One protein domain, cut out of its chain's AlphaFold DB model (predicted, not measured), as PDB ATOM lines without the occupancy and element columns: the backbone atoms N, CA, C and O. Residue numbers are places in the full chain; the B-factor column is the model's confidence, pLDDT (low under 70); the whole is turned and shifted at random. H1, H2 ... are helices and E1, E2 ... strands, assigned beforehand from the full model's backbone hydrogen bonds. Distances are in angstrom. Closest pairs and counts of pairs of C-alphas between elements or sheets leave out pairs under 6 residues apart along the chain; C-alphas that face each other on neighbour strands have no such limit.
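Overview. This is residues 6 to 56 of the 338 residues of an uncharacterized protein of Hydrotalea sp. AMD (UniProt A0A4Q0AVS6). With little regular structure, this is a flat, looping chain with one helix, H1, at one end; residues 28 to 37 fold back on themselves as a loop beside it, and a second loop, residues 6 to 22, reaches away, its tip, residues 11 to 16, sticking out. The 51 printed residues hold one named strand, E1, then H1; the class is mostly helix, with 16 residues in named elements. The whole is only just loose, close to compact, with a radius of gyration of the C-alphas of 12.1 A, spanning 35 by 27 by 15 A.

Arrangement. H1, residues 44 to 56, has every O i to N i+4 pair within hydrogen-bond range. E1, residues 21 to 23, is apart from H1 and pairs with no named strand. Residues 6 to 7 pair antiparallel with residues 21 to 22 of E1, and residues 28 to 29 with 36 to 37.

Along the chain. H1 measures 18.5 A from C-alpha 44 at (-31.542, -10.018, -17.264) to C-alpha 56 at (-36.360, 5.834, -25.497). E1 measures 6.5 A, beginning at C-alpha 21 (-24.119, 0.650, -7.020).

Size, cuts and confidence. The C-alphas farthest apart, Gly 13 and Val 42, are 35.3 A apart. The printed part has no cut. The link from E1 to H1, 20 residues, is long. Residues 6 to 20 have pLDDT under 70.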
ATOM      1  N   ASN A   6     -20.219  -4.332 -10.137       64.62
ATOM      2  CA  ASN A   6     -20.100  -2.945  -9.694       64.62
ATOM      3  C   ASN A   6     -20.271  -2.010 -10.889       64.62
ATOM      4  O   ASN A   6     -19.401  -1.952 -11.761       64.62
ATOM      5  N   VAL A   7     -21.358  -1.240 -10.896       64.38
ATOM      6  CA  VAL A   7     -21.578  -0.190 -11.895       64.38
ATOM      7  C   VAL A   7     -21.042   1.122 -11.334       64.38
ATOM      8  O   VAL A   7     -21.502   1.620 -10.304       64.38
ATOM      9  N   ARG A   8     -20.029   1.685 -12.000       60.44
ATOM     10  CA  ARG A   8     -19.486   3.009 -11.674       60.44
ATOM     11  C   ARG A   8     -20.133   4.054 -12.576       60.44
ATOM     12  O   ARG A   8     -19.919   4.035 -13.784       60.44
ATOM     13  N   PHE A   9     -20.877   4.985 -11.988       57.62
ATOM     14  CA  PHE A   9     -21.255   6.226 -12.661       57.62
ATOM     15  C   PHE A   9     -20.015   7.150 -12.708       57.62
ATOM     16  O   PHE A   9     -19.192   7.123 -11.797       57.62
ATOM     17  N   ALA A  10     -19.799   7.854 -13.822       51.34
ATOM     18  CA  ALA A  10     -18.489   8.370 -14.238       51.34
ATOM     19  C   ALA A  10     -17.769   9.376 -13.298       51.34
ATOM     20  O   ALA A  10     -18.389  10.097 -12.525       51.34
ATOM     21  N   SER A  11     -16.437   9.371 -13.487       41.75
ATOM     22  CA  SER A  11     -15.306  10.219 -13.047       41.75
ATOM     23  C   SER A  11     -15.275  10.801 -11.624       41.75
ATOM     24  O   SER A  11     -16.097  11.606 -11.193       41.75
ATOM     25  N   THR A  12     -14.191  10.450 -10.921       42.09
ATOM     26  CA  THR A  12     -13.684  11.087  -9.699       42.09
ATOM     27  C   THR A  12     -13.599  12.603  -9.899       42.09
ATOM     28  O   THR A  12     -12.658  13.094 -10.518       42.09
ATOM     29  N   GLY A  13     -14.617  13.326  -9.436       43.31
ATOM     30  CA  GLY A  13     -14.755  14.771  -9.630       43.31
ATOM     31  C   GLY A  13     -16.182  15.233  -9.934       43.31
ATOM     32  O   GLY A  13     -16.452  16.425  -9.835       43.31
ATOM     33  N   SER A  14     -17.114  14.331 -10.261       41.50
ATOM     34  CA  SER A  14     -18.518  14.711 -10.430       41.50
ATOM     35  C   SER A  14     -19.162  15.016  -9.071       41.50
ATOM     36  O   SER A  14     -19.438  14.120  -8.277       41.50
ATOM     37  N   THR A  15     -19.448  16.290  -8.814       46.28
ATOM     38  CA  THR A  15     -20.222  16.802  -7.666       46.28
ATOM     39  C   THR A  15     -21.694  16.358  -7.668       46.28
ATOM     40  O   THR A  15     -22.469  16.782  -6.819       46.28
ATOM     41  N   ASN A  16     -22.095  15.470  -8.585       50.97
ATOM     42  CA  ASN A  16     -23.485  15.077  -8.828       50.97
ATOM     43  C   ASN A  16     -24.022  13.997  -7.866       50.97
ATOM     44  O   ASN A  16     -25.075  13.419  -8.134       50.97
ATOM     45  N   GLY A  17     -23.304  13.672  -6.783       48.75
ATOM     46  CA  GLY A  17     -23.807  12.811  -5.703       48.75
ATOM     47  C   GLY A  17     -24.131  11.358  -6.084       48.75
ATOM     48  O   GLY A  17     -24.819  10.678  -5.329       48.75
ATOM     49  N   LYS A  18     -23.670  10.853  -7.238       56.22
ATOM     50  CA  LYS A  18     -23.971   9.479  -7.679       56.22
ATOM     51  C   LYS A  18     -22.970   8.491  -7.076       56.22
ATOM     52  O   LYS A  18     -21.838   8.378  -7.544       56.22
ATOM     53  N   SER A  19     -23.384   7.782  -6.028       60.50
ATOM     54  CA  SER A  19     -22.617   6.681  -5.434       60.50
ATOM     55  C   SER A  19     -22.566   5.468  -6.372       60.50
ATOM     56  O   SER A  19     -23.469   5.244  -7.175       60.50
ATOM     57  N   SER A  20     -21.499   4.670  -6.283       68.56
ATOM     58  CA  SER A  20     -21.418   3.381  -6.979       68.56
ATOM     59  C   SER A  20     -22.490   2.421  -6.466       68.56
ATOM     60  O   SER A  20     -22.657   2.303  -5.252       68.56
ATOM     61  N   VAL A  21     -23.145   1.693  -7.370       73.38
ATOM     62  CA  VAL A  21     -24.119   0.650  -7.020       73.38
ATOM     63  C   VAL A  21     -23.421  -0.710  -7.063       73.38
ATOM     64  O   VAL A  21     -22.732  -1.029  -8.039       73.38
ATOM     65  N   SER A  22     -23.568  -1.490  -5.988       80.38
ATOM     66  CA  SER A  22     -23.037  -2.851  -5.871       80.38
ATOM     67  C   SER A  22     -24.193  -3.836  -5.793       80.38
ATOM     68  O   SER A  22     -25.045  -3.714  -4.913       80.38
ATOM     69  N   ILE A  23     -24.221  -4.795  -6.718       84.25
ATOM     70  CA  ILE A  23     -25.331  -5.738  -6.874       84.25
ATOM     71  C   ILE A  23     -24.800  -7.155  -6.670       84.25
ATOM     72  O   ILE A  23     -23.767  -7.535  -7.238       84.25
ATOM     73  N   GLY A  24     -25.485  -7.927  -5.827       84.25
ATOM     74  CA  GLY A  24     -25.182  -9.335  -5.594       84.25
ATOM     75  C   GLY A  24     -25.546 -10.226  -6.785       84.25
ATOM     76  O   GLY A  24     -26.236  -9.819  -7.719       84.25
ATOM     77  N   VAL A  25     -25.051 -11.464  -6.765       83.62
ATOM     78  CA  VAL A  25     -25.351 -12.471  -7.796       83.62
ATOM     79  C   VAL A  25     -26.827 -12.866  -7.701       83.62
ATOM     80  O   VAL A  25     -27.282 -13.274  -6.638       83.62
ATOM     81  N   GLY A  26     -27.562 -12.777  -8.810       85.50
ATOM     82  CA  GLY A  26     -28.991 -13.103  -8.899       85.50
ATOM     83  C   GLY A  26     -29.946 -12.028  -8.356       85.50
ATOM     84  O   GLY A  26     -31.168 -12.167  -8.511       85.50
ATOM     85  N   ASP A  27     -29.405 -10.955  -7.779       90.00
ATOM     86  CA  ASP A  27     -30.171  -9.847  -7.207       90.00
ATOM     87  C   ASP A  27     -30.626  -8.843  -8.278       90.00
ATOM     88  O   ASP A  27     -30.251  -8.913  -9.452       90.00
ATOM     89  N   ILE A  28     -31.474  -7.905  -7.862       89.31
ATOM     90  CA  ILE A  28     -31.914  -6.756  -8.651       89.31
ATOM     91  C   ILE A  28     -31.709  -5.508  -7.792       89.31
ATOM     92  O   ILE A  28     -32.141  -5.486  -6.641       89.31
ATOM     93  N   ASP A  29     -31.104  -4.466  -8.356       88.50
ATOM     94  CA  ASP A  29     -31.086  -3.136  -7.754       88.50
ATOM     95  C   ASP A  29     -32.141  -2.231  -8.408       88.50
ATOM     96  O   ASP A  29     -32.239  -2.129  -9.633       88.50
ATOM     97  N   SER A  30     -32.937  -1.578  -7.563       88.00
ATOM     98  CA  SER A  30     -33.980  -0.624  -7.951       88.00
ATOM     99  C   SER A  30     -33.753   0.749  -7.316       88.00
ATOM    100  O   SER A  30     -34.707   1.498  -7.103       88.00
ATOM    101  N   SER A  31     -32.507   1.076  -6.955       84.69
ATOM    102  CA  SER A  31     -32.142   2.366  -6.348       84.69
ATOM    103  C   SER A  31     -32.228   3.534  -7.339       84.69
ATOM    104  O   SER A  31     -32.176   4.699  -6.947       84.69
ATOM    105  N   THR A  32     -32.394   3.222  -8.625       86.25
ATOM    106  CA  THR A  32     -32.621   4.174  -9.711       86.25
ATOM    107  C   THR A  32     -33.943   3.872 -10.417       86.25
ATOM    108  O   THR A  32     -34.614   2.887 -10.118       86.25
ATOM    109  N   SER A  33     -34.322   4.703 -11.388       89.69
ATOM    110  CA  SER A  33     -35.497   4.438 -12.227       89.69
ATOM    111  C   SER A  33     -35.275   3.306 -13.227       89.69
ATOM    112  O   SER A  33     -36.243   2.812 -13.793       89.69
ATOM    113  N   LEU A  34     -34.021   2.899 -13.437       90.62
ATOM    114  CA  LEU A  34     -33.674   1.706 -14.194       90.62
ATOM    115  C   LEU A  34     -33.529   0.523 -13.243       90.62
ATOM    116  O   LEU A  34     -32.967   0.645 -12.151       90.62
ATOM    117  N   THR A  35     -33.983  -0.635 -13.703       91.19
ATOM    118  CA  THR A  35     -33.815  -1.890 -12.973       91.19
ATOM    119  C   THR A  35     -32.469  -2.495 -13.342       91.19
ATOM    120  O   THR A  35     -32.258  -2.860 -14.497       91.19
ATOM    121  N   LEU A  36     -31.538  -2.594 -12.397       90.50
ATOM    122  CA  LEU A  36     -30.192  -3.100 -12.662       90.50
ATOM    123  C   LEU A  36     -30.099  -4.571 -12.214       90.50
ATOM    124  O   LEU A  36     -30.065  -4.837 -11.011       90.50
ATOM    125  N   PRO A  37     -30.081  -5.550 -13.138       90.31
ATOM    126  CA  PRO A  37     -29.931  -6.955 -12.772       90.31
ATOM    127  C   PRO A  37     -28.479  -7.274 -12.379       90.31
ATOM    128  O   PRO A  37     -27.532  -6.833 -13.033       90.31
ATOM    129  N   GLY A  38     -28.308  -8.064 -11.319       87.62
ATOM    130  CA  GLY A  38     -27.017  -8.601 -10.891       87.62
ATOM    131  C   GLY A  38     -26.517  -9.747 -11.775       87.62
ATOM    132  O   GLY A  38     -27.257 -10.305 -12.590       87.62
ATOM    133  N   ASP A  39     -25.246 -10.120 -11.599       85.06
ATOM    134  CA  ASP A  39     -24.630 -11.226 -12.346       85.06
ATOM    135  C   ASP A  39     -25.424 -12.530 -12.148       85.06
ATOM    136  O   ASP A  39     -25.901 -12.819 -11.052       85.06
ATOM    137  N   GLY A  40     -25.599 -13.316 -13.210       86.31
ATOM    138  CA  GLY A  40     -26.357 -14.570 -13.167       86.31
ATOM    139  C   GLY A  40     -27.883 -14.434 -13.047       86.31
ATOM    140  O   GLY A  40     -28.553 -15.445 -12.823       86.31
ATOM    141  N   LYS A  41     -28.465 -13.234 -13.200       91.25
ATOM    142  CA  LYS A  41     -29.928 -13.074 -13.237       91.25
ATOM    143  C   LYS A  41     -30.520 -13.717 -14.499       91.25
ATOM    144  O   LYS A  41     -30.201 -13.308 -15.611       91.25
ATOM    145  N   VAL A  42     -31.412 -14.694 -14.316       89.62
ATOM    146  CA  VAL A  42     -32.018 -15.479 -15.412       89.62
ATOM    147  C   VAL A  42     -32.762 -14.590 -16.418       89.62
ATOM    148  O   VAL A  42     -32.587 -14.759 -17.621       89.62
ATOM    149  N   ASP A  43     -33.470 -13.568 -15.936       90.56
ATOM    150  CA  ASP A  43     -34.294 -12.683 -16.772       90.56
ATOM    151  C   ASP A  43     -33.608 -11.341 -17.083       90.56
ATOM    152  O   ASP A  43     -34.268 -10.332 -17.331       90.56
ATOM    153  N   TYR A  44     -32.268 -11.283 -17.064       89.69
ATOM    154  CA  TYR A  44     -31.542 -10.018 -17.264       89.69
ATOM    155  C   TYR A  44     -31.935  -9.306 -18.573       89.69
ATOM    156  O   TYR A  44     -31.995  -8.077 -18.611       89.69
ATOM    157  N   GLY A  45     -32.213 -10.074 -19.633       91.50
ATOM    158  CA  GLY A  45     -32.583  -9.548 -20.946       91.50
ATOM    159  C   GLY A  45     -33.933  -8.831 -20.944       91.50
ATOM    160  O   GLY A  45     -34.091  -7.846 -21.662       91.50
ATOM    161  N   GLU A  46     -34.880  -9.267 -20.108       94.31
ATOM    162  CA  GLU A  46     -36.166  -8.586 -19.932       94.31
ATOM    163  C   GLU A  46     -35.956  -7.214 -19.288       94.31
ATOM    164  O   GLU A  46     -36.357  -6.200 -19.859       94.31
ATOM    165  N   PHE A  47     -35.239  -7.166 -18.160       92.38
ATOM    166  CA  PHE A  47     -34.926  -5.910 -17.473       92.38
ATOM    167  C   PHE A  47     -34.144  -4.946 -18.367       92.38
ATOM    168  O   PHE A  47     -34.422  -3.749 -18.389       92.38
ATOM    169  N   PHE A  48     -33.187  -5.457 -19.142       90.56
ATOM    170  CA  PHE A  48     -32.391  -4.637 -20.049       90.56
ATOM    171  C   PHE A  48     -33.222  -4.057 -21.201       90.56
ATOM    172  O   PHE A  48     -33.138  -2.860 -21.475       90.56
ATOM    173  N   ASN A  49     -34.064  -4.870 -21.844       94.19
ATOM    174  CA  ASN A  49     -34.943  -4.399 -22.915       94.19
ATOM    175  C   ASN A  49     -35.997  -3.411 -22.394       94.19
ATOM    176  O   ASN A  49     -36.254  -2.398 -23.046       94.19
ATOM    177  N   ALA A  50     -36.554  -3.657 -21.204       93.94
ATOM    178  CA  ALA A  50     -37.468  -2.732 -20.542       93.94
ATOM    179  C   ALA A  50     -36.789  -1.385 -20.243       93.94
ATOM    180  O   ALA A  50     -37.341  -0.336 -20.559       93.94
ATOM    181  N   ASN A  51     -35.560  -1.403 -19.720       93.88
ATOM    182  CA  ASN A  51     -34.769  -0.196 -19.481       93.88
ATOM    183  C   ASN A  51     -34.502   0.597 -20.771       93.88
ATOM    184  O   ASN A  51     -34.601   1.822 -20.765       93.88
ATOM    185  N   ILE A  52     -34.167  -0.071 -21.883       95.25
ATOM    186  CA  ILE A  52     -33.975   0.606 -23.177       95.25
ATOM    187  C   ILE A  52     -35.264   1.302 -23.605       95.25
ATOM    188  O   ILE A  52     -35.218   2.459 -24.020       95.25
ATOM    189  N   LEU A  53     -36.404   0.617 -23.486       94.81
ATOM    190  CA  LEU A  53     -37.696   1.194 -23.833       94.81
ATOM    191  C   LEU A  53     -37.999   2.421 -22.969       94.81
ATOM    192  O   LEU A  53     -38.303   3.475 -23.520       94.81
ATOM    193  N   GLN A  54     -37.798   2.314 -21.652       93.38
ATOM    194  CA  GLN A  54     -37.948   3.424 -20.710       93.38
ATOM    195  C   GLN A  54     -37.063   4.621 -21.077       93.38
ATOM    196  O   GLN A  54     -37.505   5.762 -21.004       93.38
ATOM    197  N   ILE A  55     -35.820   4.393 -21.502       93.06
ATOM    198  CA  ILE A  55     -34.927   5.479 -21.928       93.06
ATOM    199  C   ILE A  55     -35.436   6.127 -23.222       93.06
ATOM    200  O   ILE A  55     -35.464   7.354 -23.308       93.06
ATOM    201  N   LEU A  56     -35.859   5.332 -24.211       95.31
ATOM    202  CA  LEU A  56     -36.360   5.834 -25.497       95.31
ATOM    203  C   LEU A  56     -37.605   6.713 -25.339       95.31
ATOM    204  O   LEU A  56     -37.758   7.702 -26.054       95.31
TER     205      LEU A  56